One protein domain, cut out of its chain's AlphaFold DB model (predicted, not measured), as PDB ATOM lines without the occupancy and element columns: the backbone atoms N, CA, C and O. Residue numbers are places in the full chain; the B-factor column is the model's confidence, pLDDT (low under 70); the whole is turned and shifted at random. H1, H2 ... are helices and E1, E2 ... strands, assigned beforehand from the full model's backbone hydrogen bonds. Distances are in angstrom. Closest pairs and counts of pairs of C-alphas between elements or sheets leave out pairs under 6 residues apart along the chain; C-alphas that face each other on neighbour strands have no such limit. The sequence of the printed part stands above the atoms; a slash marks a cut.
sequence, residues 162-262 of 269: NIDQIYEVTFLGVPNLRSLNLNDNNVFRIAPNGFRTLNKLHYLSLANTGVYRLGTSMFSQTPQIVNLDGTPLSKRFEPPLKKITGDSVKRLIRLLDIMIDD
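What this domain is: This is residues 162 to 262 of the 269 residues of an uncharacterized protein of Abscondita terminalis (UniProt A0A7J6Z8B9). With little regular structure, the chain winds in stacked turns that lay short parallel strands E1, E2 and E3 side by side as a narrow wall; E4 folds back beside E3, long loops lie behind, and H1 runs back from the wall at its E4 end. The printed part has 101 residues, 28 in named elements: four strands, then one helix, class mixed. The mixed sheet, order E1 E2 E3 E4, sits in a compact whole, radius of gyration of the C-alphas 12.4 A, spans 37 by 29 by 24 A.

How they stand to each other: Find E1, residues 179 to 181, parallel to E2, residues 203 to 205; N 180 and O 203 are 2.9 A apart, within hydrogen-bond range. E3, residues 225 to 227, is parallel to E2, with N 204 and O 225 at 2.9 A. E4, residues 243 to 245, makes an antiparallel hairpin with E3, with N 244 and O 226 at 2.8 A. H1, residues 247 to 262, only grazes the sheet with residues 247 to 252; the closest C-alphas of E3 and H1, Val 226 and Val 249, are 6.9 A apart. In H1 every O i to N i+4 pair is within range.

Where its parts are: E1 begins at C-alpha 179, (161.977, 130.503, 166.997); H1, 23.5 A long, ends at C-alpha 262, (160.286, 107.596, 144.607).

The domain as a whole: The printed part has no cut; the links between strands are long, E4 to H1 tight. Residues 261 to 262 are under pLDDT 70.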
ATOM      1  N   ASN A 162     179.260 124.609 164.694       98.12
ATOM      2  CA  ASN A 162     179.718 123.370 164.068       98.12
ATOM      3  C   ASN A 162     178.650 122.263 164.090       98.12
ATOM      4  O   ASN A 162     178.997 121.080 164.117       98.12
ATOM      5  N   ILE A 163     177.364 122.625 164.102       98.56
ATOM      6  CA  ILE A 163     176.262 121.662 164.197       98.56
ATOM      7  C   ILE A 163     176.116 120.946 162.855       98.56
ATOM      8  O   ILE A 163     175.936 121.580 161.820       98.56
ATOM      9  N   ASP A 164     176.178 119.620 162.872       97.56
ATOM     10  CA  ASP A 164     176.154 118.764 161.687       97.56
ATOM     11  C   ASP A 164     174.908 117.864 161.618       97.56
ATOM     12  O   ASP A 164     174.419 117.542 160.531       97.56
ATOM     13  N   GLN A 165     174.341 117.500 162.770       97.94
ATOM     14  CA  GLN A 165     173.154 116.655 162.859       97.94
ATOM     15  C   GLN A 165     172.179 117.116 163.944       97.94
ATOM     16  O   GLN A 165     172.580 117.586 165.008       97.94
ATOM     17  N   ILE A 166     170.883 116.917 163.688       98.50
ATOM     18  CA  ILE A 166     169.817 117.015 164.693       98.50
ATOM     19  C   ILE A 166     169.380 115.604 165.078       98.50
ATOM     20  O   ILE A 166     168.947 114.833 164.221       98.50
ATOM     21  N   TYR A 167     169.464 115.274 166.365       98.38
ATOM     22  CA  TYR A 167     169.055 113.982 166.912       98.38
ATOM     23  C   TYR A 167     167.663 114.073 167.547       98.38
ATOM     24  O   TYR A 167     167.224 115.148 167.951       98.38
ATOM     25  N   GLU A 168     166.985 112.935 167.703       97.94
ATOM     26  CA  GLU A 168     165.652 112.863 168.327       97.94
ATOM     27  C   GLU A 168     165.628 113.472 169.742       97.94
ATOM     28  O   GLU A 168     164.667 114.124 170.145       97.94
ATOM     29  N   VAL A 169     166.729 113.330 170.487       98.19
ATOM     30  CA  VAL A 169     166.847 113.843 171.859       98.19
ATOM     31  C   VAL A 169     167.210 115.331 171.944       98.19
ATOM     32  O   VAL A 169     167.075 115.936 173.013       98.19
ATOM     33  N   THR A 170     167.674 115.944 170.846       98.50
ATOM     34  CA  THR A 170     168.334 117.261 170.851       98.50
ATOM     35  C   THR A 170     167.461 118.338 171.492       98.50
ATOM     36  O   THR A 170     167.933 119.050 172.379       98.50
ATOM     37  N   PHE A 171     166.180 118.416 171.122       98.56
ATOM     38  CA  PHE A 171     165.273 119.492 171.541       98.56
ATOM     39  C   PHE A 171     164.194 119.072 172.555       98.56
ATOM     40  O   PHE A 171     163.240 119.817 172.792       98.56
ATOM     41  N   LEU A 172     164.338 117.913 173.211       98.06
ATOM     42  CA  LEU A 172     163.376 117.460 174.230       98.06
ATOM     43  C   LEU A 172     163.240 118.447 175.405       98.06
ATOM     44  O   LEU A 172     162.156 118.596 175.964       98.06
ATOM     45  N   GLY A 173     164.320 119.149 175.765       98.19
ATOM     46  CA  GLY A 173     164.351 120.079 176.895       98.19
ATOM     47  C   GLY A 173     163.800 121.490 176.642       98.19
ATOM     48  O   GLY A 173     163.766 122.282 177.585       98.19
ATOM     49  N   VAL A 174     163.351 121.820 175.422       98.69
ATOM     50  CA  VAL A 174     162.861 123.168 175.039       98.69
ATOM     51  C   VAL A 174     161.462 123.147 174.395       98.69
ATOM     52  O   VAL A 174     161.259 123.673 173.301       98.69
ATOM     53  N   PRO A 175     160.438 122.588 175.065       97.94
ATOM     54  CA  PRO A 175     159.112 122.367 174.469       97.94
ATOM     55  C   PRO A 175     158.338 123.653 174.125       97.94
ATOM     56  O   PRO A 175     157.336 123.607 173.413       97.94
ATOM     57  N   ASN A 176     158.761 124.810 174.645       98.56
ATOM     58  CA  ASN A 176     158.105 126.101 174.412       98.56
ATOM     59  C   ASN A 176     158.800 126.967 173.352       98.56
ATOM     60  O   ASN A 176     158.432 128.136 173.192       98.56
ATOM     61  N   LEU A 177     159.764 126.403 172.617       98.75
ATOM     62  CA  LEU A 177     160.499 127.129 171.594       98.75
ATOM     63  C   LEU A 177     159.564 127.603 170.473       98.75
ATOM     64  O   LEU A 177     158.761 126.836 169.947       98.75
ATOM     65  N   ARG A 178     159.681 128.881 170.113       98.81
ATOM     66  CA  ARG A 178     158.902 129.555 169.062       98.81
ATOM     67  C   ARG A 178     159.749 129.905 167.847       98.81
ATOM     68  O   ARG A 178     159.231 129.957 166.737       98.81
ATOM     69  N   SER A 179     161.038 130.144 168.052       98.88
ATOM     70  CA  SER A 179     161.977 130.503 166.997       98.88
ATOM     71  C   SER A 179     163.287 129.762 167.196       98.88
ATOM     72  O   SER A 179     163.920 129.897 168.245       98.88
ATOM     73  N   LEU A 180     163.707 129.043 166.161       98.88
ATOM     74  CA  LEU A 180     164.978 128.338 166.099       98.88
ATOM     75  C   LEU A 180     165.749 128.795 164.863       98.88
ATOM     76  O   LEU A 180     165.282 128.641 163.735       98.88
ATOM     77  N   ASN A 181     166.934 129.356 165.084       98.88
ATOM     78  CA  ASN A 181     167.846 129.737 164.017       98.88
ATOM     79  C   ASN A 181     169.100 128.853 164.058       98.88
ATOM     80  O   ASN A 181     169.874 128.933 165.010       98.88
ATOM     81  N   LEU A 182     169.276 128.036 163.018       98.81
ATOM     82  CA  LEU A 182     170.408 127.131 162.802       98.81
ATOM     83  C   LEU A 182     171.223 127.522 161.560       98.81
ATOM     84  O   LEU A 182     171.952 126.692 161.026       98.81
ATOM     85  N   ASN A 183     171.084 128.760 161.081       98.75
ATOM     86  CA  ASN A 183     171.746 129.192 159.854       98.75
ATOM     87  C   ASN A 183     173.257 128.977 159.894       98.75
ATOM     88  O   ASN A 183     173.855 128.989 160.971       98.75
ATOM     89  N   ASP A 184     173.866 128.836 158.722       98.75
ATOM     90  CA  ASP A 184     175.324 128.829 158.574       98.75
ATOM     91  C   ASP A 184     175.996 127.742 159.438       98.75
ATOM     92  O   ASP A 184     177.099 127.902 159.943       98.75
ATOM     93  N   ASN A 185     175.293 126.630 159.658       98.75
ATOM     94  CA  ASN A 185     175.828 125.415 160.261       98.75
ATOM     95  C   ASN A 185     175.980 124.337 159.185       98.75
ATOM     96  O   ASN A 185     175.397 124.416 158.109       98.75
ATOM     97  N   ASN A 186     176.656 123.243 159.513       97.62
ATOM     98  CA  ASN A 186     176.840 122.114 158.602       97.62
ATOM     99  C   ASN A 186     175.726 121.061 158.714       97.62
ATOM    100  O   ASN A 186     175.971 119.885 158.460       97.62
ATOM    101  N   VAL A 187     174.509 121.453 159.121       98.44
ATOM    102  CA  VAL A 187     173.409 120.507 159.367       98.44
ATOM    103  C   VAL A 187     173.055 119.795 158.067       98.44
ATOM    104  O   VAL A 187     172.485 120.414 157.176       98.44
ATOM    105  N   PHE A 188     173.370 118.508 157.959       95.88
ATOM    106  CA  PHE A 188     173.078 117.698 156.771       95.88
ATOM    107  C   PHE A 188     172.066 116.586 157.049       95.88
ATOM    108  O   PHE A 188     171.422 116.084 156.130       95.88
ATOM    109  N   ARG A 189     171.892 116.202 158.320       95.69
ATOM    110  CA  ARG A 189     170.960 115.148 158.730       95.69
ATOM    111  C   ARG A 189     170.077 115.610 159.879       95.69
ATOM    112  O   ARG A 189     170.560 116.101 160.895       95.69
ATOM    113  N   ILE A 190     168.780 115.370 159.735       97.81
ATOM    114  CA  ILE A 190     167.784 115.535 160.793       97.81
ATOM    115  C   ILE A 190     167.168 114.158 161.032       97.81
ATOM    116  O   ILE A 190     166.727 113.503 160.088       97.81
ATOM    117  N   ALA A 191     167.209 113.680 162.274       97.31
ATOM    118  CA  ALA A 191     166.598 112.412 162.647       97.31
ATOM    119  C   ALA A 191     165.066 112.465 162.483       97.31
ATOM    120  O   ALA A 191     164.472 113.538 162.668       97.31
ATOM    121  N   PRO A 192     164.406 111.318 162.233       94.62
ATOM    122  CA  PRO A 192     162.978 111.194 162.501       94.62
ATOM    123  C   PRO A 192     162.685 111.704 163.915       94.62
ATOM    124  O   PRO A 192     163.492 111.523 164.828       94.62
ATOM    125  N   ASN A 193     161.573 112.409 164.089       96.56
ATOM    126  CA  ASN A 193     161.195 113.082 165.330       96.56
ATOM    127  C   ASN A 193     162.161 114.168 165.850       96.56
ATOM    128  O   ASN A 193     161.950 114.670 166.955       96.56
ATOM    129  N   GLY A 194     163.177 114.591 165.085       97.56
ATOM    130  CA  GLY A 194     164.179 115.573 165.525       97.56
ATOM    131  C   GLY A 194     163.602 116.910 166.012       97.56
ATOM    132  O   GLY A 194     164.198 117.562 166.868       97.56
ATOM    133  N   PHE A 195     162.416 117.299 165.532       98.00
ATOM    134  CA  PHE A 195     161.684 118.489 165.975       98.00
ATOM    135  C   PHE A 195     160.321 118.161 166.605       98.00
ATOM    136  O   PHE A 195     159.501 119.058 166.807       98.00
ATOM    137  N   ARG A 196     160.048 116.894 166.944       96.00
ATOM    138  CA  ARG A 196     158.717 116.421 167.368       96.00
ATOM    139  C   ARG A 196     158.168 117.146 168.596       96.00
ATOM    140  O   ARG A 196     156.962 117.335 168.695       96.00
ATOM    141  N   THR A 197     159.025 117.552 169.532       96.75
ATOM    142  CA  THR A 197     158.611 118.257 170.758       96.75
ATOM    143  C   THR A 197     158.362 119.748 170.560       96.75
ATOM    144  O   THR A 197     157.794 120.393 171.444       96.75
ATOM    145  N   LEU A 198     158.757 120.315 169.419       98.00
ATOM    146  CA  LEU A 198     158.708 121.750 169.152       98.00
ATOM    147  C   LEU A 198     157.326 122.202 168.651       98.00
ATOM    148  O   LEU A 198     157.200 122.911 167.659       98.00
ATOM    149  N   ASN A 199     156.269 121.831 169.374       96.56
ATOM    150  CA  ASN A 199     154.874 122.088 168.987       96.56
ATOM    151  C   ASN A 199     154.491 123.576 168.955       96.56
ATOM    152  O   ASN A 199     153.451 123.937 168.424       96.56
ATOM    153  N   LYS A 200     155.299 124.455 169.553       98.00
ATOM    154  CA  LYS A 200     155.076 125.910 169.530       98.00
ATOM    155  C   LYS A 200     155.958 126.629 168.512       98.00
ATOM    156  O   LYS A 200     155.939 127.862 168.469       98.00
ATOM    157  N   LEU A 201     156.727 125.885 167.715       98.31
ATOM    158  CA  LEU A 201     157.681 126.462 166.785       98.31
ATOM    159  C   LEU A 201     156.943 127.178 165.660       98.31
ATOM    160  O   LEU A 201     156.185 126.591 164.896       98.31
ATOM    161  N   HIS A 202     157.186 128.475 165.562       98.12
ATOM    162  CA  HIS A 202     156.636 129.327 164.525       98.12
ATOM    163  C   HIS A 202     157.652 129.540 163.400       98.12
ATOM    164  O   HIS A 202     157.284 129.518 162.231       98.12
ATOM    165  N   TYR A 203     158.925 129.719 163.755       98.75
ATOM    166  CA  TYR A 203     160.003 130.026 162.823       98.75
ATOM    167  C   TYR A 203     161.148 129.021 162.951       98.75
ATOM    168  O   TYR A 203     161.728 128.869 164.030       98.75
ATOM    169  N   LEU A 204     161.488 128.376 161.838       98.69
ATOM    170  CA  LEU A 204     162.663 127.527 161.685       98.69
ATOM    171  C   LEU A 204     163.539 128.077 160.560       98.69
ATOM    172  O   LEU A 204     163.088 128.230 159.428       98.69
ATOM    173  N   SER A 205     164.804 128.345 160.857       98.75
ATOM    174  CA  SER A 205     165.776 128.767 159.853       98.75
ATOM    175  C   SER A 205     166.884 127.734 159.735       98.75
ATOM    176  O   SER A 205     167.558 127.445 160.722       98.75
ATOM    177  N   LEU A 206     167.043 127.199 158.528       98.56
ATOM    178  CA  LEU A 206     168.078 126.252 158.113       98.56
ATOM    179  C   LEU A 206     168.896 126.845 156.955       98.56
ATOM    180  O   LEU A 206     169.474 126.104 156.164       98.56
ATOM    181  N   ALA A 207     168.902 128.171 156.806       98.69
ATOM    182  CA  ALA A 207     169.558 128.808 155.676       98.69
ATOM    183  C   ALA A 207     171.065 128.539 155.700       98.69
ATOM    184  O   ALA A 207     171.676 128.513 156.768       98.69
ATOM    185  N   ASN A 208     171.656 128.337 154.525       98.50
ATOM    186  CA  ASN A 208     173.067 127.999 154.353       98.50
ATOM    187  C   ASN A 208     173.496 126.772 155.179       98.50
ATOM    188  O   ASN A 208     174.584 126.749 155.746       98.50
ATOM    189  N   THR A 209     172.629 125.761 155.264       98.62
ATOM    190  CA  THR A 209     172.970 124.447 155.830       98.62
ATOM    191  C   THR A 209     173.047 123.376 154.744       98.62
ATOM    192  O   THR A 209     172.671 123.603 153.593       98.62
ATOM    193  N   GLY A 210     173.514 122.181 155.109       98.00
ATOM    194  CA  GLY A 210     173.599 121.015 154.224       98.00
ATOM    195  C   GLY A 210     172.293 120.228 154.065       98.00
ATOM    196  O   GLY A 210     172.328 119.112 153.551       98.00
ATOM    197  N   VAL A 211     171.149 120.747 154.525       96.75
ATOM    198  CA  VAL A 211     169.878 120.011 154.500       96.75
ATOM    199  C   VAL A 211     169.432 119.767 153.056       96.75
ATOM    200  O   VAL A 211     169.168 120.702 152.301       96.75
ATOM    201  N   TYR A 212     169.311 118.494 152.686       94.31
ATOM    202  CA  TYR A 212     168.856 118.056 151.360       94.31
ATOM    203  C   TYR A 212     167.449 117.439 151.370       94.31
ATOM    204  O   TYR A 212     166.845 117.298 150.310       94.31
ATOM    205  N   ARG A 213     166.903 117.121 152.554       92.00
ATOM    206  CA  ARG A 213     165.547 116.579 152.727       92.00
ATOM    207  C   ARG A 213     164.878 117.061 154.012       92.00
ATOM    208  O   ARG A 213     165.545 117.274 155.024       92.00
ATOM    209  N   LEU A 214     163.555 117.183 153.966       93.00
ATOM    210  CA  LEU A 214     162.670 117.415 155.108       93.00
ATOM    211  C   LEU A 214     161.422 116.559 154.919       93.00
ATOM    212  O   LEU A 214     160.896 116.534 153.814       93.00
ATOM    213  N   GLY A 215     160.946 115.919 155.984       92.44
ATOM    214  CA  GLY A 215     159.775 115.044 155.916       92.44
ATOM    215  C   GLY A 215     158.826 115.218 157.095       92.44
ATOM    216  O   GLY A 215     159.199 115.799 158.124       92.44
ATOM    217  N   THR A 216     157.588 114.735 156.965       92.44
ATOM    218  CA  THR A 216     156.566 114.898 158.016       92.44
ATOM    219  C   THR A 216     156.960 114.212 159.317       92.44
ATOM    220  O   THR A 216     156.693 114.756 160.385       92.44
ATOM    221  N   SER A 217     157.682 113.090 159.252       94.56
ATOM    222  CA  SER A 217     158.162 112.343 160.424       94.56
ATOM    223  C   SER A 217     159.063 113.162 161.358       94.56
ATOM    224  O   SER A 217     159.228 112.817 162.527       94.56
ATOM    225  N   MET A 218     159.646 114.268 160.887       96.69
ATOM    226  CA  MET A 218     160.491 115.145 161.704       96.69
ATOM    227  C   MET A 218     159.677 116.030 162.661       96.69
ATOM    228  O   MET A 218     160.229 116.513 163.653       96.69
ATOM    229  N   PHE A 219     158.383 116.242 162.389       95.81
ATOM    230  CA  PHE A 219     157.541 117.240 163.050       95.81
ATOM    231  C   PHE A 219     156.239 116.629 163.578       95.81
ATOM    232  O   PHE A 219     155.517 115.955 162.855       95.81
ATOM    233  N   SER A 220     155.854 116.961 164.815       94.88
ATOM    234  CA  SER A 220     154.465 116.739 165.254       94.88
ATOM    235  C   SER A 220     153.545 117.879 164.811       94.88
ATOM    236  O   SER A 220     152.363 117.659 164.561       94.88
ATOM    237  N   GLN A 221     154.081 119.098 164.736       94.06
ATOM    238  CA  GLN A 221     153.431 120.266 164.152       94.06
ATOM    239  C   GLN A 221     154.446 120.981 163.269       94.06
ATOM    240  O   GLN A 221     155.581 121.219 163.685       94.06
ATOM    241  N   THR A 222     154.053 121.298 162.039       93.19
ATOM    242  CA  THR A 222     154.932 121.998 161.105       93.19
ATOM    243  C   THR A 222     155.038 123.477 161.480       93.19
ATOM    244  O   THR A 222     154.027 124.101 161.826       93.19
ATOM    245  N   PRO A 223     156.243 124.066 161.415       95.69
ATOM    246  CA  PRO A 223     156.416 125.489 161.672       95.69
ATOM    247  C   PRO A 223     155.682 126.332 160.625       95.69
ATOM    248  O   PRO A 223     155.495 125.927 159.480       95.69
ATOM    249  N   GLN A 224     155.290 127.542 161.018       96.31
ATOM    250  CA  GLN A 224     154.603 128.481 160.127       96.31
ATOM    251  C   GLN A 224     155.544 129.112 159.106       96.31
ATOM    252  O   GLN A 224     155.100 129.562 158.057       96.31
ATOM    253  N   ILE A 225     156.832 129.195 159.420       98.12
ATOM    254  CA  ILE A 225     157.837 129.797 158.560       98.12
ATOM    255  C   ILE A 225     159.065 128.898 158.560       98.12
ATOM    256  O   ILE A 225     159.624 128.612 159.622       98.12
ATOM    257  N   VAL A 226     159.506 128.509 157.366       98.12
ATOM    258  CA  VAL A 226     160.765 127.791 157.156       98.12
ATOM    259  C   VAL A 226     161.629 128.585 156.195       98.12
ATOM    260  O   VAL A 226     161.188 128.937 155.103       98.12
ATOM    261  N   ASN A 227     162.859 128.878 156.598       98.50
ATOM    262  CA  ASN A 227     163.865 129.456 155.721       98.50
ATOM    263  C   ASN A 227     164.864 128.375 155.289       98.50
ATOM    264  O   ASN A 227     165.572 127.827 156.135       98.50
ATOM    265  N   LEU A 228     164.894 128.090 153.988       97.94
ATOM    266  CA  LEU A 228     165.756 127.099 153.339       97.94
ATOM    267  C   LEU A 228     166.796 127.735 152.411       97.94
ATOM    268  O   LEU A 228     167.482 127.002 151.699       97.94
ATOM    269  N   ASP A 229     166.912 129.065 152.387       98.38
ATOM    270  CA  ASP A 229     167.799 129.762 151.452       98.38
ATOM    271  C   ASP A 229     169.225 129.190 151.492       98.38
ATOM    272  O   ASP A 229     169.754 128.893 152.560       98.38
ATOM    273  N   GLY A 230     169.829 128.967 150.327       97.44
ATOM    274  CA  GLY A 230     171.184 128.415 150.213       97.44
ATOM    275  C   GLY A 230     171.347 126.912 150.495       97.44
ATOM    276  O   GLY A 230     172.443 126.394 150.280       97.44
ATOM    277  N   THR A 231     170.302 126.185 150.912       98.25
ATOM    278  CA  THR A 231     170.388 124.726 151.140       98.25
ATOM    279  C   THR A 231     170.398 123.918 149.832       98.25
ATOM    280  O   THR A 231     169.861 124.378 148.819       98.25
ATOM    281  N   PRO A 232     170.949 122.688 149.820       97.25
ATOM    282  CA  PRO A 232     170.766 121.756 148.706       97.25
ATOM    283  C   PRO A 232     169.288 121.501 148.374       97.25
ATOM    284  O   PRO A 232     168.916 121.526 147.205       97.25
ATOM    285  N   LEU A 233     168.431 121.345 149.392       95.25
ATOM    286  CA  LEU A 233     166.987 121.158 149.211       95.25
ATOM    287  C   LEU A 233     166.339 122.332 148.461       95.25
ATOM    288  O   LEU A 233     165.556 122.125 147.540       95.25
ATOM    289  N   SER A 234     166.685 123.565 148.834       96.69
ATOM    290  CA  SER A 234     166.189 124.780 148.176       96.69
ATOM    291  C   SER A 234     166.477 124.800 146.676       96.69
ATOM    292  O   SER A 234     165.614 125.196 145.893       96.69
ATOM    293  N   LYS A 235     167.666 124.332 146.280       96.62
ATOM    294  CA  LYS A 235     168.146 124.327 144.892       96.62
ATOM    295  C   LYS A 235     167.468 123.280 144.000       96.62
ATOM    296  O   LYS A 235     167.641 123.362 142.792       96.62
ATOM    297  N   ARG A 236     166.690 122.340 144.557       94.31
ATOM    298  CA  ARG A 236     165.879 121.384 143.769       94.31
ATOM    299  C   ARG A 236     164.698 122.050 143.044       94.31
ATOM    300  O   ARG A 236     164.064 121.408 142.217       94.31
ATOM    301  N   PHE A 237     164.386 123.306 143.359       93.69
ATOM    302  CA  PHE A 237     163.238 124.035 142.820       93.69
ATOM    303  C   PHE A 237     163.683 125.220 141.958       93.69
ATOM    304  O   PHE A 237     164.715 125.838 142.231       93.69
ATOM    305  N   GLU A 238     162.870 125.581 140.963       94.06
ATOM    306  CA  GLU A 238     163.099 126.739 140.097       94.06
ATOM    307  C   GLU A 238     161.923 127.737 140.183       94.06
ATOM    308  O   GLU A 238     160.799 127.394 139.808       94.06
ATOM    309  N   PRO A 239     162.137 128.974 140.686       94.44
ATOM    310  CA  PRO A 239     163.361 129.461 141.332       94.44
ATOM    311  C   PRO A 239     163.624 128.775 142.695       94.44
ATOM    312  O   PRO A 239     162.682 128.266 143.309       94.44
ATOM    313  N   PRO A 240     164.869 128.815 143.220       96.31
ATOM    314  CA  PRO A 240     165.204 128.184 144.496       96.31
ATOM    315  C   PRO A 240     164.326 128.657 145.658       96.31
ATOM    316  O   PRO A 240     164.083 129.858 145.833       96.31
ATOM    317  N   LEU A 241     163.882 127.715 146.495       94.25
ATOM    318  CA  LEU A 241     163.030 128.022 147.645       94.25
ATOM    319  C   LEU A 241     163.808 128.774 148.723       94.25
ATOM    320  O   LEU A 241     164.759 128.253 149.297       94.25
ATOM    321  N   LYS A 242     163.366 129.978 149.072       94.88
ATOM    322  CA  LYS A 242     163.972 130.744 150.169       94.88
ATOM    323  C   LYS A 242     163.160 130.583 151.445       94.88
ATOM    324  O   LYS A 242     163.257 129.584 152.151       94.88
ATOM    325  N   LYS A 243     162.311 131.566 151.721       96.06
ATOM    326  CA  LYS A 243     161.429 131.593 152.881       96.06
ATOM    327  C   LYS A 243     160.036 131.128 152.473       96.06
ATOM    328  O   LYS A 243     159.367 131.804 151.698       96.06
ATOM    329  N   ILE A 244     159.602 129.998 153.019       96.06
ATOM    330  CA  ILE A 244     158.255 129.448 152.841       96.06
ATOM    331  C   ILE A 244     157.419 129.781 154.078       96.06
ATOM    332  O   ILE A 244     157.927 129.766 155.200       96.06
ATOM    333  N   THR A 245     156.137 130.091 153.880       95.81
ATOM    334  CA  THR A 245     155.236 130.537 154.950       95.81
ATOM    335  C   THR A 245     153.870 129.856 154.897       95.81
ATOM    336  O   THR A 245     153.380 129.517 153.819       95.81
ATOM    337  N   GLY A 246     153.220 129.734 156.052       92.44
ATOM    338  CA  GLY A 246     151.844 129.270 156.198       92.44
ATOM    339  C   GLY A 246     151.637 127.847 155.681       92.44
ATOM    340  O   GLY A 246     152.487 126.970 155.839       92.44
ATOM    341  N   ASP A 247     150.503 127.616 155.022       91.81
ATOM    342  CA  ASP A 247     150.144 126.287 154.520       91.81
ATOM    343  C   ASP A 247     151.070 125.770 153.411       91.81
ATOM    344  O   ASP A 247     151.156 124.556 153.206       91.81
ATOM    345  N   SER A 248     151.832 126.648 152.752       93.19
ATOM    346  CA  SER A 248     152.854 126.241 151.783       93.19
ATOM    347  C   SER A 248     153.962 125.406 152.429       93.19
ATOM    348  O   SER A 248     154.495 124.518 151.772       93.19
ATOM    349  N   VAL A 249     154.263 125.608 153.721       92.56
ATOM    350  CA  VAL A 249     155.227 124.764 154.451       92.56
ATOM    351  C   VAL A 249     154.708 123.329 154.553       92.56
ATOM    352  O   VAL A 249     155.435 122.383 154.262       92.56
ATOM    353  N   LYS A 250     153.432 123.152 154.921       91.12
ATOM    354  CA  LYS A 250     152.804 121.824 155.024       91.12
ATOM    355  C   LYS A 250     152.777 121.109 153.678       91.12
ATOM    356  O   LYS A 250     153.052 119.916 153.623       91.12
ATOM    357  N   ARG A 251     152.424 121.835 152.611       92.44
ATOM    358  CA  ARG A 251     152.387 121.291 151.246       92.44
ATOM    359  C   ARG A 251     153.772 120.854 150.791       92.44
ATOM    360  O   ARG A 251     153.895 119.741 150.304       92.44
ATOM    361  N   LEU A 252     154.790 121.688 151.016       91.44
ATOM    362  CA  LEU A 252     156.174 121.353 150.696       91.44
ATOM    363  C   LEU A 252     156.620 120.083 151.422       91.44
ATOM    364  O   LEU A 252     157.076 119.157 150.774       91.44
ATOM    365  N   ILE A 253     156.456 120.016 152.745       90.06
ATOM    366  CA  ILE A 253     156.928 118.863 153.526       90.06
ATOM    367  C   ILE A 253     156.224 117.565 153.091       90.06
ATOM    368  O   ILE A 253     156.875 116.538 152.991       90.06
ATOM    369  N   ARG A 254     154.923 117.612 152.771       90.44
ATOM    370  CA  ARG A 254     154.202 116.440 152.239       90.44
ATOM    371  C   ARG A 254     154.655 116.037 150.837       90.44
ATOM    372  O   ARG A 254     154.734 114.853 150.560       90.44
ATOM    373  N   LEU A 255     154.919 117.011 149.963       89.56
ATOM    374  CA  LEU A 255     155.458 116.743 148.629       89.56
ATOM    375  C   LEU A 255     156.819 116.048 148.736       89.56
ATOM    376  O   LEU A 255     157.076 115.100 148.009       89.56
ATOM    377  N   LEU A 256     157.663 116.507 149.662       87.81
ATOM    378  CA  LEU A 256     158.987 115.936 149.876       87.81
ATOM    379  C   LEU A 256     158.946 114.505 150.415       87.81
ATOM    380  O   LEU A 256     159.845 113.756 150.073       87.81
ATOM    381  N   ASP A 257     157.939 114.122 151.208       87.00
ATOM    382  CA  ASP A 257     157.782 112.716 151.611       87.00
ATOM    383  C   ASP A 257     157.531 111.817 150.390       87.00
ATOM    384  O   ASP A 257     158.201 110.809 150.243       87.00
ATOM    385  N   ILE A 258     156.645 112.231 149.475       84.06
ATOM    386  CA  ILE A 258     156.336 111.465 148.251       84.06
ATOM    387  C   ILE A 258     157.586 111.313 147.375       84.06
ATOM    388  O   ILE A 258     157.878 110.231 146.891       84.06
ATOM    389  N   MET A 259     158.352 112.395 147.212       77.25
ATOM    390  CA  MET A 259     159.575 112.367 146.402       77.25
ATOM    391  C   MET A 259     160.693 111.511 147.014       77.25
ATOM    392  O   MET A 259     161.599 111.121 146.293       77.25
ATOM    393  N   ILE A 260     160.687 111.285 148.333       70.25
ATOM    394  CA  ILE A 260     161.669 110.406 148.985       70.25
ATOM    395  C   ILE A 260     161.337 108.945 148.698       70.25
ATOM    396  O   ILE A 260     162.261 108.180 148.440       70.25
ATOM    397  N   ASP A 261     160.054 108.582 148.726       63.31
ATOM    398  CA  ASP A 261     159.619 107.221 148.408       63.31
ATOM    399  C   ASP A 261     160.011 106.858 146.956       63.31
ATOM    400  O   ASP A 261     160.540 105.777 146.722       63.31
ATOM    401  N   ASP A 262     159.881 107.800 146.010       60.84
ATOM    402  CA  ASP A 262     160.286 107.596 144.607       60.84
ATOM    403  C   ASP A 262     161.823 107.484 144.421       60.84
ATOM    404  O   ASP A 262     162.287 106.717 143.580       60.84
TER     405      ASP A 262